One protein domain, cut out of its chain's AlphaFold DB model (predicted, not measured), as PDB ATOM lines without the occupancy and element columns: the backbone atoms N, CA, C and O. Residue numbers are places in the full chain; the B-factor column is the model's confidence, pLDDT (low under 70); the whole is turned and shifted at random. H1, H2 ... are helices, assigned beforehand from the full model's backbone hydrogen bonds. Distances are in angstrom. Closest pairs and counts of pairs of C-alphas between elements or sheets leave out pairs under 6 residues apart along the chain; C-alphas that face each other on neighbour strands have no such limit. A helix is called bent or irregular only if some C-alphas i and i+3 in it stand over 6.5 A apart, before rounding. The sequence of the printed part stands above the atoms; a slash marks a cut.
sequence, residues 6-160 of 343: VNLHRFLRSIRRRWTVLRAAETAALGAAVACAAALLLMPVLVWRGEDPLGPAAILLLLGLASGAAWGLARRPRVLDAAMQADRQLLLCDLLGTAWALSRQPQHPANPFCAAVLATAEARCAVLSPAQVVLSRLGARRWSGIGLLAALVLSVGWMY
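AT A GLANCE: This is residues 6 to 160 of the 343 residues of an uncharacterized protein of Phycisphaerae bacterium (UniProt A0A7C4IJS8). One very long helix, H1, runs along most of a rod; at one end H2 folds back beside it and H6 runs along it to make a bundle of three, and at the other end the short helices H3, H4 and H5 form a small head round the first turns of H1. A long link, residues 128 to 139, leads from the head back to H6. The 155 printed residues hold six named helices, in the order H1 to H6, and no named strand; the class is all helix. The whole is only just loose, close to extended, with a radius of gyration of the C-alphas of 22.5 A and spans of 77 by 28 by 19 A.

IN THESE COORDINATES: H1, residues 6 to 49, is 62.8 A long and begins with C-alpha 6 at (-3.197, 37.551, 73.177). It has a kink of 35 degrees near residue 42 and is only just irregular: C-alphas 41 and 44 are 6.7 A apart. H2, residues 54 to 74, measures 29.9 A, and H6, residues 140 to 160, measures 30.7 A and ends with C-alpha 160 at (46.291, 16.436, 96.418). H3 is residues 79 to 89, 15.6 A; H4 is residues 95 to 102, 10.4 A; H5 is residues 112 to 127, 23.0 A, with C-alpha 112 at (-8.266, 55.098, 68.326).

HOW THE PARTS SIT: H1 is the hub, touching four other helices. H1, H2 and H6 form an up-and-down bundle, each running against the one before it in the chain. H1 and H2 are a helical hairpin at a shallow tilt of 27 degrees, opposite ways; their closest C-alphas, of Ala 28 and Gly 68, are 4.0 A apart. H6 touches H1 at residues 29 to 47 alone, the same way at a shallow tilt of 32 degrees, only just short of steep; the closest C-alphas are those of Ala 33 and Ile 146, 5.8 A. H2 touches H6 with residues 54 to 57 alone, closest at the C-alphas of Leu 54 and Gly 157, 5.2 A. H3 touches H1 at residues 12 to 19 alone, about perpendicular at 85 degrees, with the C-alphas of Arg 16 and Ala 82 closest, 6.0 A. H3 and H4 are a helical hairpin at a shallow tilt of 23 degrees, closest at the C-alphas of Ala 83 and Gly 97, 5.0 A. H5 touches H4, the C-alphas of Ala 99 and Leu 118 closest at 5.4 A, and touches H1, the C-alphas of Leu 8 and Glu 122 closest at 5.5 A. Among the pairs apart are H2 and H5, and H4 and H6. Each O i to N i+4 pair is within hydrogen-bond range in H2, H3, H4, H5 and H6, and 38 of 40 are in H1.

THE WHOLE: The C-alphas farthest apart, of Gly 50 and Pro 112, are 76.6 A from each other. The printed part has no cut. The link from H5 to H6 is long, and that from H4 to H5 is short. The mean pLDDT of the printed part is 94.1, and residues 136 to 137 are under 70.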
ATOM      1  N   VAL A   6      -3.574  38.885  72.696       94.88
ATOM      2  CA  VAL A   6      -3.197  37.551  73.177       94.88
ATOM      3  C   VAL A   6      -1.794  37.171  72.698       94.88
ATOM      4  O   VAL A   6      -1.028  36.588  73.476       94.88
ATOM      5  N   ASN A   7      -1.426  37.519  71.462       95.31
ATOM      6  CA  ASN A   7      -0.114  37.197  70.905       95.31
ATOM      7  C   ASN A   7       0.971  38.074  71.522       95.31
ATOM      8  O   ASN A   7       1.999  37.526  71.926       95.31
ATOM      9  N   LEU A   8       0.724  39.375  71.719       95.62
ATOM     10  CA  LEU A   8       1.646  40.269  72.426       95.62
ATOM     11  C   LEU A   8       1.983  39.736  73.829       95.62
ATOM     12  O   LEU A   8       3.155  39.585  74.187       95.62
ATOM     13  N   HIS A   9       0.969  39.374  74.622       95.69
ATOM     14  CA  HIS A   9       1.180  38.833  75.969       95.69
ATOM     15  C   HIS A   9       1.945  37.500  75.962       95.69
ATOM     16  O   HIS A   9       2.841  37.299  76.793       95.69
ATOM     17  N   ARG A  10       1.615  36.580  75.043       96.06
ATOM     18  CA  ARG A  10       2.313  35.287  74.908       96.06
ATOM     19  C   ARG A  10       3.768  35.479  74.483       96.06
ATOM     20  O   ARG A  10       4.659  34.886  75.100       96.06
ATOM     21  N   PHE A  11       4.007  36.346  73.503       96.31
ATOM     22  CA  PHE A  11       5.332  36.696  73.005       96.31
ATOM     23  C   PHE A  11       6.204  37.263  74.133       96.31
ATOM     24  O   PHE A  11       7.232  36.669  74.472       96.31
ATOM     25  N   LEU A  12       5.741  38.307  74.831       95.94
ATOM     26  CA  LEU A  12       6.480  38.923  75.941       95.94
ATOM     27  C   LEU A  12       6.705  37.961  77.117       95.94
ATOM     28  O   LEU A  12       7.782  37.956  77.723       95.94
ATOM     29  N   ARG A  13       5.733  37.097  77.441       95.75
ATOM     30  CA  ARG A  13       5.902  36.074  78.487       95.75
ATOM     31  C   ARG A  13       6.982  35.057  78.112       95.75
ATOM     32  O   ARG A  13       7.760  34.655  78.982       95.75
ATOM     33  N   SER A  14       7.046  34.659  76.842       95.81
ATOM     34  CA  SER A  14       8.060  33.722  76.350       95.81
ATOM     35  C   SER A  14       9.473  34.320  76.418       95.81
ATOM     36  O   SER A  14      10.376  33.677  76.964       95.81
ATOM     37  N   ILE A  15       9.641  35.579  75.996       95.12
ATOM     38  CA  ILE A  15      10.913  36.311  76.077       95.12
ATOM     39  C   ILE A  15      11.334  36.481  77.532       95.12
ATOM     40  O   ILE A  15      12.460  36.138  77.893       95.12
ATOM     41  N   ARG A  16      10.416  36.916  78.404       95.38
ATOM     42  CA  ARG A  16      10.700  37.073  79.835       95.38
ATOM     43  C   ARG A  16      11.190  35.774  80.467       95.38
ATOM     44  O   ARG A  16      12.136  35.804  81.253       95.38
ATOM     45  N   ARG A  17      10.573  34.631  80.140       94.88
ATOM     46  CA  ARG A  17      10.999  33.323  80.667       94.88
ATOM     47  C   ARG A  17      12.422  32.990  80.219       94.88
ATOM     48  O   ARG A  17      13.244  32.647  81.065       94.88
ATOM     49  N   ARG A  18      12.724  33.139  78.925       94.56
ATOM     50  CA  ARG A  18      14.071  32.904  78.376       94.56
ATOM     51  C   ARG A  18      15.109  33.818  79.017       94.56
ATOM     52  O   ARG A  18      16.166  33.347  79.428       94.56
ATOM     53  N   TRP A  19      14.778  35.094  79.180       93.31
ATOM     54  CA  TRP A  19      15.683  36.063  79.784       93.31
ATOM     55  C   TRP A  19      15.924  35.805  81.274       93.31
ATOM     56  O   TRP A  19      17.045  35.949  81.748       93.31
ATOM     57  N   THR A  20      14.909  35.336  82.001       94.06
ATOM     58  CA  THR A  20      15.061  34.944  83.412       94.06
ATOM     59  C   THR A  20      15.989  33.736  83.552       94.06
ATOM     60  O   THR A  20      16.895  33.758  84.381       94.06
ATOM     61  N   VAL A  21      15.810  32.703  82.716       94.25
ATOM     62  CA  VAL A  21      16.688  31.517  82.704       94.25
ATOM     63  C   VAL A  21      18.119  31.910  82.360       94.25
ATOM     64  O   VAL A  21      19.062  31.469  83.013       94.25
ATOM     65  N   LEU A  22      18.281  32.773  81.358       92.69
ATOM     66  CA  LEU A  22      19.579  33.311  80.997       92.69
ATOM     67  C   LEU A  22      20.236  34.019  82.184       92.69
ATOM     68  O   LEU A  22      21.366  33.697  82.535       92.69
ATOM     69  N   ARG A  23      19.522  34.946  82.825       92.31
ATOM     70  CA  ARG A  23      20.086  35.730  83.921       92.31
ATOM     71  C   ARG A  23      20.469  34.859  85.110       92.31
ATOM     72  O   ARG A  23      21.527  35.082  85.685       92.31
ATOM     73  N   ALA A  24      19.657  33.850  85.424       93.31
ATOM     74  CA  ALA A  24      19.974  32.861  86.448       93.31
ATOM     75  C   ALA A  24      21.250  32.077  86.114       93.31
ATOM     76  O   ALA A  24      22.074  31.861  86.995       93.31
ATOM     77  N   ALA A  25      21.452  31.700  84.847       94.25
ATOM     78  CA  ALA A  25      22.677  31.030  84.415       94.25
ATOM     79  C   ALA A  25      23.911  31.947  84.518       94.25
ATOM     80  O   ALA A  25      24.967  31.502  84.958       94.25
ATOM     81  N   GLU A  26      23.785  33.231  84.160       94.50
ATOM     82  CA  GLU A  26      24.875  34.212  84.284       94.50
ATOM     83  C   GLU A  26      25.280  34.439  85.746       94.50
ATOM     84  O   GLU A  26      26.466  34.436  86.073       94.50
ATOM     85  N   THR A  27      24.308  34.620  86.642       95.44
ATOM     86  CA  THR A  27      24.591  34.838  88.065       95.44
ATOM     87  C   THR A  27      25.060  33.564  88.760       95.44
ATOM     88  O   THR A  27      25.906  33.655  89.644       95.44
ATOM     89  N   ALA A  28      24.582  32.386  88.345       95.88
ATOM     90  CA  ALA A  28      25.110  31.100  88.802       95.88
ATOM     91  C   ALA A  28      26.583  30.932  88.414       95.88
ATOM     92  O   ALA A  28      27.388  30.528  89.245       95.88
ATOM     93  N   ALA A  29      26.949  31.302  87.183       94.50
ATOM     94  CA  ALA A  29      28.331  31.242  86.719       94.50
ATOM     95  C   ALA A  29      29.241  32.213  87.499       94.50
ATOM     96  O   ALA A  29      30.350  31.843  87.878       94.50
ATOM     97  N   LEU A  30      28.761  33.425  87.807       95.62
ATOM     98  CA  LEU A  30      29.481  34.362  88.682       95.62
ATOM     99  C   LEU A  30      29.639  33.816  90.109       95.62
ATOM    100  O   LEU A  30      30.728  33.898  90.670       95.62
ATOM    101  N   GLY A  31      28.584  33.229  90.679       96.50
ATOM    102  CA  GLY A  31      28.642  32.592  91.997       96.50
ATOM    103  C   GLY A  31      29.624  31.419  92.036       96.50
ATOM    104  O   GLY A  31      30.422  31.314  92.966       96.50
ATOM    105  N   ALA A  32      29.641  30.593  90.987       96.12
ATOM    106  CA  ALA A  32      30.613  29.516  90.825       96.12
ATOM    107  C   ALA A  32      32.052  30.050  90.740       96.12
ATOM    108  O   ALA A  32      32.928  29.515  91.405       96.12
ATOM    109  N   ALA A  33      32.299  31.135  89.999       96.62
ATOM    110  CA  ALA A  33      33.629  31.741  89.909       96.62
ATOM    111  C   ALA A  33      34.141  32.257  91.267       96.62
ATOM    112  O   ALA A  33      35.301  32.030  91.616       96.62
ATOM    113  N   VAL A  34      33.275  32.905  92.056       97.75
ATOM    114  CA  VAL A  34      33.612  33.349  93.422       97.75
ATOM    115  C   VAL A  34      33.898  32.150  94.331       97.75
ATOM    116  O   VAL A  34      34.871  32.173  95.084       97.75
ATOM    117  N   ALA A  35      33.113  31.076  94.223       97.19
ATOM    118  CA  ALA A  35      33.359  29.845  94.968       97.19
ATOM    119  C   ALA A  35      34.660  29.139  94.555       97.19
ATOM    120  O   ALA A  35      35.376  28.669  95.434       97.19
ATOM    121  N   CYS A  36      35.012  29.112  93.263       97.44
ATOM    122  CA  CYS A  36      36.310  28.615  92.794       97.44
ATOM    123  C   CYS A  36      37.462  29.379  93.456       97.44
ATOM    124  O   CYS A  36      38.397  28.767  93.962       97.44
ATOM    125  N   ALA A  37      37.387  30.715  93.478       97.19
ATOM    126  CA  ALA A  37      38.413  31.547  94.100       97.19
ATOM    127  C   ALA A  37      38.533  31.273  95.610       97.19
ATOM    128  O   ALA A  37      39.639  31.102  96.121       97.19
ATOM    129  N   ALA A  38      37.403  31.162  96.315       97.56
ATOM    130  CA  ALA A  38      37.384  30.809  97.734       97.56
ATOM    131  C   ALA A  38      37.946  29.399  97.994       97.56
ATOM    132  O   ALA A  38      38.718  29.209  98.930       97.56
ATOM    133  N   ALA A  39      37.608  28.422  97.148       96.62
ATOM    134  CA  ALA A  39      38.118  27.059  97.250       96.62
ATOM    135  C   ALA A  39      39.640  27.005  97.041       96.62
ATOM    136  O   ALA A  39      40.328  26.366  97.832       96.62
ATOM    137  N   LEU A  40      40.177  27.721  96.046       96.44
ATOM    138  CA  LEU A  40      41.625  27.809  95.813       96.44
ATOM    139  C   LEU A  40      42.370  28.430  97.001       96.44
ATOM    140  O   LEU A  40      43.463  27.979  97.328       96.44
ATOM    141  N   LEU A  41      41.775  29.422  97.667       97.25
ATOM    142  CA  LEU A  41      42.341  30.007  98.886       97.25
ATOM    143  C   LEU A  41      42.277  29.049 100.085       97.25
ATOM    144  O   LEU A  41      43.176  29.062 100.923       97.25
ATOM    145  N   LEU A  42      41.241  28.210 100.173       96.62
ATOM    146  CA  LEU A  42      41.052  27.268 101.279       96.62
ATOM    147  C   LEU A  42      41.913  26.000 101.145       96.62
ATOM    148  O   LEU A  42      42.368  25.457 102.150       96.62
ATOM    149  N   MET A  43      42.165  25.538  99.917       96.56
ATOM    150  CA  MET A  43      42.957  24.337  99.630       96.56
ATOM    151  C   MET A  43      44.307  24.260 100.363       96.56
ATOM    152  O   MET A  43      44.529  23.248 101.028       96.56
ATOM    153  N   PRO A  44      45.200  25.272 100.325       95.50
ATOM    154  CA  PRO A  44      46.490  25.180 101.011       95.50
ATOM    155  C   PRO A  44      46.342  25.015 102.529       95.50
ATOM    156  O   PRO A  44      47.140  24.313 103.147       95.50
ATOM    157  N   VAL A  45      45.298  25.598 103.130       97.19
ATOM    158  CA  VAL A  45      45.018  25.470 104.569       97.19
ATOM    159  C   VAL A  45      44.601  24.042 104.921       97.19
ATOM    160  O   VAL A  45      45.058  23.501 105.926       97.19
ATOM    161  N   LEU A  46      43.763  23.413 104.094       96.12
ATOM    162  CA  LEU A  46      43.308  22.033 104.305       96.12
ATOM    163  C   LEU A  46      44.433  21.021 104.090       96.12
ATOM    164  O   LEU A  46      44.599  20.106 104.893       96.12
ATOM    165  N   VAL A  47      45.255  21.241 103.061       95.62
ATOM    166  CA  VAL A  47      46.447  20.423 102.799       95.62
ATOM    167  C   VAL A  47      47.423  20.510 103.970       95.62
ATOM    168  O   VAL A  47      47.939  19.486 104.408       95.62
ATOM    169  N   TRP A  48      47.627  21.704 104.535       96.81
ATOM    170  CA  TRP A  48      48.471  21.877 105.720       96.81
ATOM    171  C   TRP A  48      47.926  21.149 106.961       96.81
ATOM    172  O   TRP A  48      48.705  20.703 107.800       96.81
ATOM    173  N   ARG A  49      46.603  20.969 107.059       96.50
ATOM    174  CA  ARG A  49      45.948  20.184 108.120       96.50
ATOM    175  C   ARG A  49      45.922  18.674 107.864       96.50
ATOM    176  O   ARG A  49      45.553  17.929 108.766       96.50
ATOM    177  N   GLY A  50      46.296  18.220 106.669       94.56
ATOM    178  CA  GLY A  50      46.184  16.814 106.273       94.56
ATOM    179  C   GLY A  50      44.742  16.346 106.029       94.56
ATOM    180  O   GLY A  50      44.483  15.145 106.060       94.56
ATOM    181  N   GLU A  51      43.802  17.268 105.802       95.81
ATOM    182  CA  GLU A  51      42.408  16.953 105.457       95.81
ATOM    183  C   GLU A  51      42.235  16.830 103.930       95.81
ATOM    184  O   GLU A  51      42.945  17.487 103.169       95.81
ATOM    185  N   ASP A  52      41.277  16.017 103.457       94.56
ATOM    186  CA  ASP A  52      40.971  15.888 102.020       94.56
ATOM    187  C   ASP A  52      40.321  17.181 101.484       94.56
ATOM    188  O   ASP A  52      39.175  17.484 101.838       94.56
ATOM    189  N   PRO A  53      40.996  17.947 100.604       94.81
ATOM    190  CA  PRO A  53      40.494  19.240 100.150       94.81
ATOM    191  C   PRO A  53      39.311  19.129  99.181       94.81
ATOM    192  O   PRO A  53      38.604  20.118  98.959       94.81
ATOM    193  N   LEU A  54      39.078  17.955  98.581       94.44
ATOM    194  CA  LEU A  54      38.105  17.806  97.497       94.44
ATOM    195  C   LEU A  54      36.660  17.949  97.995       94.44
ATOM    196  O   LEU A  54      35.852  18.616  97.347       94.44
ATOM    197  N   GLY A  55      36.347  17.378  99.161       95.25
ATOM    198  CA  GLY A  55      35.028  17.475  99.795       95.25
ATOM    199  C   GLY A  55      34.563  18.923 100.016       95.25
ATOM    200  O   GLY A  55      33.558  19.333  99.426       95.25
ATOM    201  N   PRO A  56      35.282  19.734 100.813       95.56
ATOM    202  CA  PRO A  56      34.904  21.123 101.067       95.56
ATOM    203  C   PRO A  56      34.937  21.994  99.805       95.56
ATOM    204  O   PRO A  56      34.061  22.846  99.643       95.56
ATOM    205  N   ALA A  57      35.870  21.764  98.872       94.56
ATOM    206  CA  ALA A  57      35.893  22.485  97.597       94.56
ATOM    207  C   ALA A  57      34.630  22.217  96.756       94.56
ATOM    208  O   ALA A  57      34.024  23.158  96.237       94.56
ATOM    209  N   ALA A  58      34.183  20.960  96.668       94.38
ATOM    210  CA  ALA A  58      32.950  20.604  95.967       94.38
ATOM    211  C   ALA A  58      31.708  21.232  96.626       94.38
ATOM    212  O   ALA A  58      30.842  21.763  95.926       94.38
ATOM    213  N   ILE A  59      31.643  21.239  97.963       96.94
ATOM    214  CA  ILE A  59      30.553  21.882  98.716       96.94
ATOM    215  C   ILE A  59      30.517  23.389  98.435       96.94
ATOM    216  O   ILE A  59      29.448  23.929  98.142       96.94
ATOM    217  N   LEU A  60      31.670  24.067  98.466       96.25
ATOM    218  CA  LEU A  60      31.766  25.495  98.154       96.25
ATOM    219  C   LEU A  60      31.299  25.799  96.728       96.25
ATOM    220  O   LEU A  60      30.526  26.738  96.535       96.25
ATOM    221  N   LEU A  61      31.710  24.997  95.742       95.31
ATOM    222  CA  LEU A  61      31.282  25.154  94.348       95.31
ATOM    223  C   LEU A  61      29.763  25.016  94.193       95.31
ATOM    224  O   LEU A  61      29.133  25.864  93.555       95.31
ATOM    225  N   LEU A  62      29.166  23.987  94.803       97.00
ATOM    226  CA  LEU A  62      27.717  23.772  94.766       97.00
ATOM    227  C   LEU A  62      26.958  24.915  95.451       97.00
ATOM    228  O   LEU A  62      25.971  25.405  94.899       97.00
ATOM    229  N   LEU A  63      27.436  25.390  96.607       97.75
ATOM    230  CA  LEU A  63      26.854  26.537  97.311       97.75
ATOM    231  C   LEU A  63      26.974  27.835  96.504       97.75
ATOM    232  O   LEU A  63      26.011  28.600  96.428       97.75
ATOM    233  N   GLY A  64      28.117  28.085  95.864       97.25
ATOM    234  CA  GLY A  64      28.320  29.242  94.988       97.25
ATOM    235  C   GLY A  64      27.382  29.233  93.784       97.25
ATOM    236  O   GLY A  64      26.743  30.240  93.477       97.25
ATOM    237  N   LEU A  65      27.231  28.074  93.138       96.94
ATOM    238  CA  LEU A  65      26.322  27.905  92.007       96.94
ATOM    239  C   LEU A  65      24.862  28.089  92.444       96.94
ATOM    240  O   LEU A  65      24.125  28.857  91.819       96.94
ATOM    241  N   ALA A  66      24.452  27.444  93.540       97.44
ATOM    242  CA  ALA A  66      23.093  27.530  94.068       97.44
ATOM    243  C   ALA A  66      22.734  28.952  94.527       97.44
ATOM    244  O   ALA A  66      21.676  29.463  94.161       97.44
ATOM    245  N   SER A  67      23.621  29.622  95.269       97.38
ATOM    246  CA  SER A  67      23.416  31.006  95.722       97.38
ATOM    247  C   SER A  67      23.371  31.988  94.551       97.38
ATOM    248  O   SER A  67      22.471  32.829  94.491       97.38
ATOM    249  N   GLY A  68      24.262  31.838  93.565       96.62
ATOM    250  CA  GLY A  68      24.248  32.635  92.341       96.62
ATOM    251  C   GLY A  68      22.970  32.434  91.519       96.62
ATOM    252  O   GLY A  68      22.368  33.409  91.059       96.62
ATOM    253  N   ALA A  69      22.503  31.191  91.375       95.81
ATOM    254  CA  ALA A  69      21.246  30.880  90.694       95.81
ATOM    255  C   ALA A  69      20.037  31.461  91.443       95.81
ATOM    256  O   ALA A  69      19.193  32.126  90.834       95.81
ATOM    257  N   ALA A  70      19.974  31.271  92.766       96.38
ATOM    258  CA  ALA A  70      18.910  31.796  93.617       96.38
ATOM    259  C   ALA A  70      18.849  33.328  93.559       96.38
ATOM    260  O   ALA A  70      17.771  33.898  93.379       96.38
ATOM    261  N   TRP A  71      20.001  34.001  93.613       97.00
ATOM    262  CA  TRP A  71      20.098  35.454  93.467       97.00
ATOM    263  C   TRP A  71      19.606  35.944  92.098       97.00
ATOM    264  O   TRP A  71      18.867  36.930  92.012       97.00
ATOM    265  N   GLY A  72      19.960  35.235  91.023       93.62
ATOM    266  CA  GLY A  72      19.476  35.538  89.673       93.62
ATOM    267  C   GLY A  72      17.969  35.367  89.524       93.62
ATOM    268  O   GLY A  72      17.309  36.216  88.925       93.62
ATOM    269  N   LEU A  73      17.410  34.308  90.112       94.31
ATOM    270  CA  LEU A  73      15.967  34.053  90.126       94.31
ATOM    271  C   LEU A  73      15.199  35.060  90.998       94.31
ATOM    272  O   LEU A  73      14.065  35.420  90.661       94.31
ATOM    273  N   ALA A  74      15.805  35.532  92.091       95.50
ATOM    274  CA  ALA A  74      15.232  36.561  92.958       95.50
ATOM    275  C   ALA A  74      15.162  37.926  92.252       95.50
ATOM    276  O   ALA A  74      14.162  38.638  92.371       95.50
ATOM    277  N   ARG A  75      16.170  38.274  91.437       93.88
ATOM    278  CA  ARG A  75      16.182  39.492  90.605       93.88
ATOM    279  C   ARG A  75      15.368  39.316  89.321       93.88
ATOM    280  O   ARG A  75      15.894  39.342  88.210       93.88
ATOM    281  N   ARG A  76      14.052  39.156  89.480       89.94
ATOM    282  CA  ARG A  76      13.114  38.990  88.359       89.94
ATOM    283  C   ARG A  76      13.146  40.222  87.435       89.94
ATOM    284  O   ARG A  76      12.786  41.306  87.897       89.94
ATOM    285  N   PRO A  77      13.489  40.078  86.140       90.06
ATOM    286  CA  PRO A  77      13.436  41.194  85.201       90.06
ATOM    287  C   PRO A  77      11.992  41.673  85.024       90.06
ATOM    288  O   PRO A  77      11.044  40.865  85.011       90.06
ATOM    289  N   ARG A  78      11.813  42.994  84.900       94.94
ATOM    290  CA  ARG A  78      10.495  43.575  84.630       94.94
ATOM    291  C   ARG A  78      10.116  43.273  83.178       94.94
ATOM    292  O   ARG A  78      10.967  43.159  82.304       94.94
ATOM    293  N   VAL A  79       8.814  43.121  82.916       95.25
ATOM    294  CA  VAL A  79       8.308  42.839  81.557       95.25
ATOM    295  C   VAL A  79       8.661  43.977  80.595       95.25
ATOM    296  O   VAL A  79       8.974  43.713  79.443       95.25
ATOM    297  N   LEU A  80       8.656  45.221  81.086       95.88
ATOM    298  CA  LEU A  80       8.999  46.400  80.294       95.88
ATOM    299  C   LEU A  80      10.451  46.351  79.804       95.88
ATOM    300  O   LEU A  80      10.691  46.552  78.622       95.88
ATOM    301  N   ASP A  81      11.394  45.988  80.677       94.31
ATOM    302  CA  ASP A  81      12.805  45.852  80.301       94.31
ATOM    303  C   ASP A  81      12.975  44.797  79.192       94.31
ATOM    304  O   ASP A  81      13.779  44.964  78.278       94.31
ATOM    305  N   ALA A  82      12.180  43.719  79.247       94.00
ATOM    306  CA  ALA A  82      12.220  42.644  78.257       94.00
ATOM    307  C   ALA A  82      11.653  43.102  76.908       94.00
ATOM    308  O   ALA A  82      12.184  42.726  75.865       94.00
ATOM    309  N   ALA A  83      10.596  43.920  76.939       95.62
ATOM    310  CA  ALA A  83      10.007  44.526  75.752       95.62
ATOM    311  C   ALA A  83      10.988  45.503  75.088       95.62
ATOM    312  O   ALA A  83      11.281  45.339  73.911       95.62
ATOM    313  N   MET A  84      11.590  46.420  75.854       95.06
ATOM    314  CA  MET A  84      12.573  47.386  75.336       95.06
ATOM    315  C   MET A  84      13.807  46.701  74.739       95.06
ATOM    316  O   MET A  84      14.328  47.117  73.706       95.06
ATOM    317  N   GLN A  85      14.297  45.634  75.376       93.75
ATOM    318  CA  GLN A  85      15.433  44.887  74.839       93.75
ATOM    319  C   GLN A  85      15.062  44.167  73.534       93.75
ATOM    320  O   GLN A  85      15.866  44.152  72.603       93.75
ATOM    321  N   ALA A  86      13.854  43.597  73.453       94.94
ATOM    322  CA  ALA A  86      13.351  42.988  72.225       94.94
ATOM    323  C   ALA A  86      13.173  44.031  71.110       94.94
ATOM    324  O   ALA A  86      13.577  43.769  69.981       94.94
ATOM    325  N   ASP A  87      12.660  45.222  71.432       96.00
ATOM    326  CA  ASP A  87      12.510  46.325  70.477       96.00
ATOM    327  C   ASP A  87      13.849  46.741  69.868       96.00
ATOM    328  O   ASP A  87      13.950  46.894  68.653       96.00
ATOM    329  N   ARG A  88      14.898  46.855  70.692       94.19
ATOM    330  CA  ARG A  88      16.254  47.178  70.219       94.19
ATOM    331  C   ARG A  88      16.825  46.115  69.289       94.19
ATOM    332  O   ARG A  88      17.481  46.456  68.315       94.19
ATOM    333  N   GLN A  89      16.603  44.836  69.588       94.38
ATOM    334  CA  GLN A  89      17.155  43.732  68.794       94.38
ATOM    335  C   GLN A  89      16.413  43.504  67.481       94.38
ATOM    336  O   GLN A  89      17.011  43.058  66.509       94.38
ATOM    337  N   LEU A  90      15.115  43.795  67.465       95.19
ATOM    338  CA  LEU A  90      14.261  43.630  66.293       95.19
ATOM    339  C   LEU A  90      14.070  44.943  65.519       95.19
ATOM    340  O   LEU A  90      13.293  44.968  64.569       95.19
ATOM    341  N   LEU A  91      14.758  46.019  65.930       95.69
ATOM    342  CA  LEU A  91      14.661  47.368  65.359       95.69
ATOM    343  C   LEU A  91      13.205  47.871  65.263       95.69
ATOM    344  O   LEU A  91      12.813  48.517  64.297       95.69
ATOM    345  N   LEU A  92      12.389  47.576  66.282       94.81
ATOM    346  CA  LEU A  92      10.954  47.898  66.320       94.81
ATOM    347  C   LEU A  92      10.649  49.305  66.866       94.81
ATOM    348  O   LEU A  92       9.492  49.601  67.146       94.81
ATOM    349  N   CYS A  93      11.654  50.171  67.032       94.38
ATOM    350  CA  CYS A  93      11.489  51.563  67.483       94.38
ATOM    351  C   CYS A  93      10.605  51.718  68.746       94.38
ATOM    352  O   CYS A  93       9.688  52.534  68.766       94.38
ATOM    353  N   ASP A  94      10.857  50.918  69.791       95.81
ATOM    354  CA  ASP A  94      10.101  50.909  71.060       95.81
ATOM    355  C   ASP A  94       8.588  50.590  70.928       95.81
ATOM    356  O   ASP A  94       7.782  50.916  71.814       95.81
ATOM    357  N   LEU A  95       8.173  49.933  69.835       97.12
ATOM    358  CA  LEU A  95       6.780  49.548  69.587       97.12
ATOM    359  C   LEU A  95       6.232  48.625  70.681       97.12
ATOM    360  O   LEU A  95       5.124  48.858  71.168       97.12
ATOM    361  N   LEU A  96       6.971  47.588  71.086       97.06
ATOM    362  CA  LEU A  96       6.504  46.620  72.084       97.06
ATOM    363  C   LEU A  96       6.463  47.234  73.484       97.06
ATOM    364  O   LEU A  96       5.523  46.973  74.240       97.06
ATOM    365  N   GLY A  97       7.448  48.065  73.829       96.19
ATOM    366  CA  GLY A  97       7.477  48.830  75.073       96.19
ATOM    367  C   GLY A  97       6.282  49.775  75.183       96.19
ATOM    368  O   GLY A  97       5.580  49.774  76.200       96.19
ATOM    369  N   THR A  98       5.996  50.517  74.109       96.69
ATOM    370  CA  THR A  98       4.852  51.439  74.040       96.69
ATOM    371  C   THR A  98       3.530  50.681  74.078       96.69
ATOM    372  O   THR A  98       2.654  51.015  74.874       96.69
ATOM    373  N   ALA A  99       3.391  49.611  73.292       96.44
ATOM    374  CA  ALA A  99       2.200  48.768  73.293       96.44
ATOM    375  C   ALA A  99       1.927  48.169  74.682       96.44
ATOM    376  O   ALA A  99       0.796  48.209  75.159       96.44
ATOM    377  N   TRP A 100       2.959  47.686  75.381       96.81
ATOM    378  CA  TRP A 100       2.830  47.171  76.748       96.81
ATOM    379  C   TRP A 100       2.426  48.245  77.768       96.81
ATOM    380  O   TRP A 100       1.657  47.977  78.697       96.81
ATOM    381  N   ALA A 101       2.957  49.462  77.633       96.06
ATOM    382  CA  ALA A 101       2.577  50.580  78.491       96.06
ATOM    383  C   ALA A 101       1.111  50.984  78.254       96.06
ATOM    384  O   ALA A 101       0.350  51.122  79.215       96.06
ATOM    385  N   LEU A 102       0.700  51.087  76.986       95.81
ATOM    386  CA  LEU A 102      -0.669  51.417  76.583       95.81
ATOM    387  C   LEU A 102      -1.672  50.331  76.984       95.81
ATOM    388  O   LEU A 102      -2.764  50.657  77.444       95.81
ATOM    389  N   SER A 103      -1.306  49.048  76.899       94.94
ATOM    390  CA  SER A 103      -2.191  47.942  77.291       94.94
ATOM    391  C   SER A 103      -2.496  47.910  78.795       94.94
ATOM    392  O   SER A 103      -3.382  47.178  79.226       94.94
ATOM    393  N   ARG A 104      -1.743  48.656  79.615       95.00
ATOM    394  CA  ARG A 104      -1.978  48.797  81.062       95.00
ATOM    395  C   ARG A 104      -2.807  50.027  81.425       95.00
ATOM    396  O   ARG A 104      -3.204  50.149  82.582       95.00
ATOM    397  N   GLN A 105      -3.049  50.936  80.483       94.81
ATOM    398  CA  GLN A 105      -3.841  52.132  80.742       94.81
ATOM    399  C   GLN A 105      -5.345  51.799  80.713       94.81
ATOM    400  O   GLN A 105      -5.818  51.232  79.728       94.81
ATOM    401  N   PRO A 106      -6.132  52.191  81.734       90.06
ATOM    402  CA  PRO A 106      -7.571  51.902  81.791       90.06
ATOM    403  C   PRO A 106      -8.381  52.530  80.646       90.06
ATOM    404  O   PRO A 106      -9.422  52.012  80.260       90.06
ATOM    405  N   GLN A 107      -7.900  53.651  80.097       86.50
ATOM    406  CA  GLN A 107      -8.590  54.448  79.074       86.50
ATOM    407  C   GLN A 107      -8.286  54.008  77.632       86.50
ATOM    408  O   GLN A 107      -8.735  54.649  76.683       86.50
ATOM    409  N   HIS A 108      -7.551  52.906  77.448       83.88
ATOM    410  CA  HIS A 108      -7.178  52.389  76.130       83.88
ATOM    411  C   HIS A 108      -8.339  52.254  75.119       83.88
ATOM    412  O   HIS A 108      -8.160  52.716  73.990       83.88
ATOM    413  N   PRO A 109      -9.531  51.712  75.464       81.38
ATOM    414  CA  PRO A 109     -10.552  51.426  74.454       81.38
ATOM    415  C   PRO A 109     -11.185  52.676  73.825       81.38
ATOM    416  O   PRO A 109     -11.804  52.561  72.770       81.38
ATOM    417  N   ALA A 110     -11.039  53.853  74.442       88.75
ATOM    418  CA  ALA A 110     -11.596  55.103  73.925       88.75
ATOM    419  C   ALA A 110     -10.667  55.810  72.922       88.75
ATOM    420  O   ALA A 110     -11.120  56.683  72.185       88.75
ATOM    421  N   ASN A 111      -9.377  55.455  72.887       93.31
ATOM    422  CA  ASN A 111      -8.398  56.149  72.059       93.31
ATOM    423  C   ASN A 111      -8.075  55.343  70.779       93.31
ATOM    424  O   ASN A 111      -7.391  54.315  70.861       93.31
ATOM    425  N   PRO A 112      -8.499  55.810  69.584       92.56
ATOM    426  CA  PRO A 112      -8.266  55.098  68.326       92.56
ATOM    427  C   PRO A 112      -6.775  54.966  67.991       92.56
ATOM    428  O   PRO A 112      -6.361  53.957  67.422       92.56
ATOM    429  N   PHE A 113      -5.944  55.930  68.401       94.19
ATOM    430  CA  PHE A 113      -4.495  55.849  68.229       94.19
ATOM    431  C   PHE A 113      -3.905  54.696  69.047       94.19
ATOM    432  O   PHE A 113      -3.127  53.893  68.530       94.19
ATOM    433  N   CYS A 114      -4.329  54.543  70.304       94.88
ATOM    434  CA  CYS A 114      -3.865  53.442  71.143       94.88
ATOM    435  C   CYS A 114      -4.289  52.080  70.576       94.88
ATOM    436  O   CYS A 114      -3.528  51.112  70.661       94.88
ATOM    437  N   ALA A 115      -5.487  51.989  69.992       93.69
ATOM    438  CA  ALA A 115      -5.948  50.782  69.313       93.69
ATOM    439  C   ALA A 115      -5.084  50.451  68.081       93.69
ATOM    440  O   ALA A 115      -4.704  49.292  67.908       93.69
ATOM    441  N   ALA A 116      -4.705  51.453  67.282       94.75
ATOM    442  CA  ALA A 116      -3.836  51.275  66.115       94.75
ATOM    443  C   ALA A 116      -2.421  50.794  66.489       94.75
ATOM    444  O   ALA A 116      -1.886  49.881  65.853       94.75
ATOM    445  N   VAL A 117      -1.830  51.355  67.552       95.81
ATOM    446  CA  VAL A 117      -0.513  50.924  68.059       95.81
ATOM    447  C   VAL A 117      -0.566  49.477  68.551       95.81
ATOM    448  O   VAL A 117       0.294  48.677  68.178       95.81
ATOM    449  N   LEU A 118      -1.592  49.104  69.326       95.94
ATOM    450  CA  LEU A 118      -1.752  47.716  69.777       95.94
ATOM    451  C   LEU A 118      -1.978  46.750  68.614       95.94
ATOM    452  O   LEU A 118      -1.367  45.687  68.600       95.94
ATOM    453  N   ALA A 119      -2.811  47.110  67.635       95.31
ATOM    454  CA  ALA A 119      -3.054  46.270  66.465       95.31
ATOM    455  C   ALA A 119      -1.769  46.045  65.653       95.31
ATOM    456  O   ALA A 119      -1.497  44.929  65.212       95.31
ATOM    457  N   THR A 120      -0.939  47.083  65.516       96.69
ATOM    458  CA  THR A 120       0.349  46.998  64.814       96.69
ATOM    459  C   THR A 120       1.343  46.125  65.584       96.69
ATOM    460  O   THR A 120       1.996  45.268  64.990       96.69
ATOM    461  N   ALA A 121       1.438  46.293  66.907       96.94
ATOM    462  CA  ALA A 121       2.280  45.453  67.759       96.94
ATOM    463  C   ALA A 121       1.843  43.980  67.720       96.94
ATOM    464  O   ALA A 121       2.682  43.093  67.582       96.94
ATOM    465  N   GLU A 122       0.536  43.716  67.768       96.19
ATOM    466  CA  GLU A 122      -0.034  42.369  67.682       96.19
ATOM    467  C   GLU A 122       0.281  41.716  66.327       96.19
ATOM    468  O   GLU A 122       0.770  40.585  66.290       96.19
ATOM    469  N   ALA A 123       0.088  42.443  65.220       96.38
ATOM    470  CA  ALA A 123       0.418  41.964  63.878       96.38
ATOM    471  C   ALA A 123       1.914  41.639  63.737       96.38
ATOM    472  O   ALA A 123       2.276  40.608  63.167       96.38
ATOM    473  N   ARG A 124       2.798  42.467  64.310       96.56
ATOM    474  CA  ARG A 124       4.244  42.192  64.337       96.56
ATOM    475  C   ARG A 124       4.573  40.969  65.192       96.56
ATOM    476  O   ARG A 124       5.299  40.096  64.725       96.56
ATOM    477  N   CYS A 125       4.017  40.858  66.400       96.38
ATOM    478  CA  CYS A 125       4.222  39.701  67.278       96.38
ATOM    479  C   CYS A 125       3.707  38.384  66.684       96.38
ATOM    480  O   CYS A 125       4.236  37.332  67.032       96.38
ATOM    481  N   ALA A 126       2.697  38.423  65.812       96.19
ATOM    482  CA  ALA A 126       2.205  37.235  65.119       96.19
ATOM    483  C   ALA A 126       3.202  36.700  64.074       96.19
ATOM    484  O   ALA A 126       3.274  35.492  63.860       96.19
ATOM    485  N   VAL A 127       3.982  37.586  63.445       96.81
ATOM    486  CA  VAL A 127       4.989  37.225  62.431       96.81
ATOM    487  C   VAL A 127       6.345  36.899  63.068       96.81
ATOM    488  O   VAL A 127       7.084  36.049  62.576       96.81
ATOM    489  N   LEU A 128       6.688  37.570  64.169       96.31
ATOM    490  CA  LEU A 128       7.988  37.440  64.820       96.31
ATOM    491  C   LEU A 128       8.063  36.190  65.703       96.31
ATOM    492  O   LEU A 128       7.264  35.987  66.618       96.31
ATOM    493  N   SER A 129       9.100  35.377  65.495       94.81
ATOM    494  CA  SER A 129       9.377  34.239  66.372       94.81
ATOM    495  C   SER A 129      10.174  34.700  67.595       94.81
ATOM    496  O   SER A 129      11.223  35.328  67.434       94.81
ATOM    497  N   PRO A 130       9.796  34.312  68.830       94.50
ATOM    498  CA  PRO A 130      10.593  34.593  70.028       94.50
ATOM    499  C   PRO A 130      12.041  34.079  69.961       94.50
ATOM    500  O   PRO A 130      12.859  34.436  70.807       94.50
ATOM    501  N   ALA A 131      12.358  33.176  69.024       92.38
ATOM    502  CA  ALA A 131      13.709  32.665  68.782       92.38
ATOM    503  C   ALA A 131      14.631  33.641  68.039       92.38
ATOM    504  O   ALA A 131      15.841  33.501  68.163       92.38
ATOM    505  N   GLN A 132      14.087  34.636  67.332       92.19
ATOM    506  CA  GLN A 132      14.881  35.656  66.632       92.19
ATOM    507  C   GLN A 132      15.520  36.674  67.586       92.19
ATOM    508  O   GLN A 132      16.486  37.339  67.231       92.19
ATOM    509  N   VAL A 133      15.005  36.778  68.814       92.06
ATOM    510  CA  VAL A 133      15.566  37.630  69.867       92.06
ATOM    511  C   VAL A 133      16.837  36.963  70.397       92.06
ATOM    512  O   VAL A 133      16.804  36.164  71.341       92.06
ATOM    513  N   VAL A 134      17.966  37.250  69.740       86.44
ATOM    514  CA  VAL A 134      19.291  36.781  70.151       86.44
ATOM    515  C   VAL A 134      19.695  37.555  71.393       86.44
ATOM    516  O   VAL A 134      20.268  38.639  71.324       86.44
ATOM    517  N   LEU A 135      19.406  36.999  72.564       80.19
ATOM    518  CA  LEU A 135      19.909  37.530  73.826       80.19
ATOM    519  C   LEU A 135      21.440  37.409  73.808       80.19
ATOM    520  O   LEU A 135      21.981  36.339  74.093       80.19
ATOM    521  N   SER A 136      22.119  38.492  73.415       66.69
ATOM    522  CA  SER A 136      23.574  38.590  73.326       66.69
ATOM    523  C   SER A 136      24.161  38.320  74.711       66.69
ATOM    524  O   SER A 136      24.167  39.183  75.591       66.69
ATOM    525  N   ARG A 137      24.553  37.062  74.908       67.94
ATOM    526  CA  ARG A 137      25.073  36.487  76.147       67.94
ATOM    527  C   ARG A 137      26.444  37.068  76.464       67.94
ATOM    528  O   ARG A 137      27.150  37.534  75.570       67.94
ATOM    529  N   LEU A 138      26.851  36.945  77.733       71.12
ATOM    530  CA  LEU A 138      28.266  36.907  78.121       71.12
ATOM    531  C   LEU A 138      29.056  36.200  77.007       71.12
ATOM    532  O   LEU A 138      28.777  35.035  76.722       71.12
ATOM    533  N   GLY A 139      29.958  36.922  76.334       82.88
ATOM    534  CA  GLY A 139      30.673  36.379  75.179       82.88
ATOM    535  C   GLY A 139      31.335  35.049  75.531       82.88
ATOM    536  O   GLY A 139      31.699  34.840  76.691       82.88
ATOM    537  N   ALA A 140      31.503  34.158  74.549       85.56
ATOM    538  CA  ALA A 140      32.071  32.816  74.746       85.56
ATOM    539  C   ALA A 140      33.339  32.819  75.629       85.56
ATOM    540  O   ALA A 140      33.517  31.941  76.468       85.56
ATOM    541  N   ARG A 141      34.143  33.890  75.534       88.19
ATOM    542  CA  ARG A 141      35.338  34.152  76.354       88.19
ATOM    543  C   ARG A 141      35.092  34.185  77.870       88.19
ATOM    544  O   ARG A 141      35.939  33.752  78.642       88.19
ATOM    545  N   ARG A 142      33.958  34.719  78.333       88.88
ATOM    546  CA  ARG A 142      33.639  34.757  79.773       88.88
ATOM    547  C   ARG A 142      33.224  33.380  80.284       88.88
ATOM    548  O   ARG A 142      33.619  33.002  81.379       88.88
ATOM    549  N   TRP A 143      32.482  32.619  79.479       91.38
ATOM    550  CA  TRP A 143      32.111  31.243  79.820       91.38
ATOM    551  C   TRP A 143      33.332  30.323  79.881       91.38
ATOM    552  O   TRP A 143      33.440  29.533  80.818       91.38
ATOM    553  N   SER A 144      34.282  30.470  78.951       93.00
ATOM    554  CA  SER A 144      35.511  29.669  78.962       93.00
ATOM    555  C   SER A 144      36.375  29.947  80.194       93.00
ATOM    556  O   SER A 144      36.894  29.006  80.783       93.00
ATOM    557  N   GLY A 145      36.480  31.206  80.638       94.38
ATOM    558  CA  GLY A 145      37.238  31.554  81.848       94.38
ATOM    559  C   GLY A 145      36.683  30.902  83.121       94.38
ATOM    560  O   GLY A 145      37.445  30.381  83.930       94.38
ATOM    561  N   ILE A 146      35.356  30.868  83.275       93.69
ATOM    562  CA  ILE A 146      34.702  30.242  84.437       93.69
ATOM    563  C   ILE A 146      34.874  28.719  84.399       93.69
ATOM    564  O   ILE A 146      35.207  28.114  85.417       93.69
ATOM    565  N   GLY A 147      34.703  28.107  83.221       94.31
ATOM    566  CA  GLY A 147      34.945  26.675  83.033       94.31
ATOM    567  C   GLY A 147      36.392  26.282  83.340       94.31
ATOM    568  O   GLY A 147      36.623  25.292  84.029       94.31
ATOM    569  N   LEU A 148      37.357  27.096  82.905       96.56
ATOM    570  CA  LEU A 148      38.780  26.871  83.161       96.56
ATOM    571  C   LEU A 148      39.130  26.998  84.651       96.56
ATOM    572  O   LEU A 148      39.867  26.165  85.166       96.56
ATOM    573  N   LEU A 149      38.562  27.978  85.364       95.56
ATOM    574  CA  LEU A 149      38.727  28.091  86.819       95.56
ATOM    575  C   LEU A 149      38.164  26.874  87.560       95.56
ATOM    576  O   LEU A 149      38.813  26.359  88.467       95.56
ATOM    577  N   ALA A 150      36.975  26.401  87.178       94.12
ATOM    578  CA  ALA A 150      36.379  25.210  87.780       94.12
ATOM    579  C   ALA A 150      37.220  23.951  87.511       94.12
ATOM    580  O   ALA A 150      37.468  23.170  88.429       94.12
ATOM    581  N   ALA A 151      37.707  23.785  86.276       96.62
ATOM    582  CA  ALA A 151      38.609  22.695  85.915       96.62
ATOM    583  C   ALA A 151      39.912  22.750  86.726       96.62
ATOM    584  O   ALA A 151      40.314  21.733  87.280       96.62
ATOM    585  N   LEU A 152      40.517  23.934  86.874       96.31
ATOM    586  CA  LEU A 152      41.730  24.130  87.667       96.31
ATOM    587  C   LEU A 152      41.533  23.705  89.128       96.31
ATOM    588  O   LEU A 152      42.351  22.956  89.653       96.31
ATOM    589  N   VAL A 153      40.442  24.134  89.775       95.12
ATOM    590  CA  VAL A 153      40.131  23.744  91.164       95.12
ATOM    591  C   VAL A 153      40.018  22.224  91.283       95.12
ATOM    592  O   VAL A 153      40.595  21.635  92.195       95.12
ATOM    593  N   LEU A 154      39.315  21.572  90.354       94.31
ATOM    594  CA  LEU A 154      39.158  20.115  90.362       94.31
ATOM    595  C   LEU A 154      40.487  19.389  90.125       94.31
ATOM    596  O   LEU A 154      40.781  18.432  90.837       94.31
ATOM    597  N   SER A 155      41.303  19.849  89.175       95.38
ATOM    598  CA  SER A 155      42.623  19.274  88.895       95.38
ATOM    599  C   SER A 155      43.558  19.386  90.096       95.38
ATOM    600  O   SER A 155      44.186  18.398  90.472       95.38
ATOM    601  N   VAL A 156      43.611  20.558  90.735       93.56
ATOM    602  CA  VAL A 156      44.422  20.782  91.941       93.56
ATOM    603  C   VAL A 156      43.926  19.898  93.090       93.56
ATOM    604  O   VAL A 156      44.723  19.202  93.716       93.56
ATOM    605  N   GLY A 157      42.613  19.841  93.325       92.38
ATOM    606  CA  GLY A 157      42.026  18.971  94.349       92.38
ATOM    607  C   GLY A 157      42.305  17.485  94.113       92.38
ATOM    608  O   GLY A 157      42.585  16.756  95.062       92.38
ATOM    609  N   TRP A 158      42.284  17.035  92.854       94.81
ATOM    610  CA  TRP A 158      42.627  15.657  92.500       94.81
ATOM    611  C   TRP A 158      44.105  15.362  92.757       94.81
ATOM    612  O   TRP A 158      44.430  14.329  93.339       94.81
ATOM    613  N   MET A 159      45.001  16.276  92.379       93.56
ATOM    614  CA  MET A 159      46.443  16.111  92.573       93.56
ATOM    615  C   MET A 159      46.819  15.953  94.057       93.56
ATOM    616  O   MET A 159      47.725  15.188  94.380       93.56
ATOM    617  N   TYR A 160      46.082  16.591  94.973       92.19
ATOM    618  CA  TYR A 160      46.291  16.436  96.418       92.19
ATOM    619  C   TYR A 160      45.770  15.115  97.007       92.19
ATOM    620  O   TYR A 160      46.183  14.739  98.102       92.19
TER     621      TYR A 160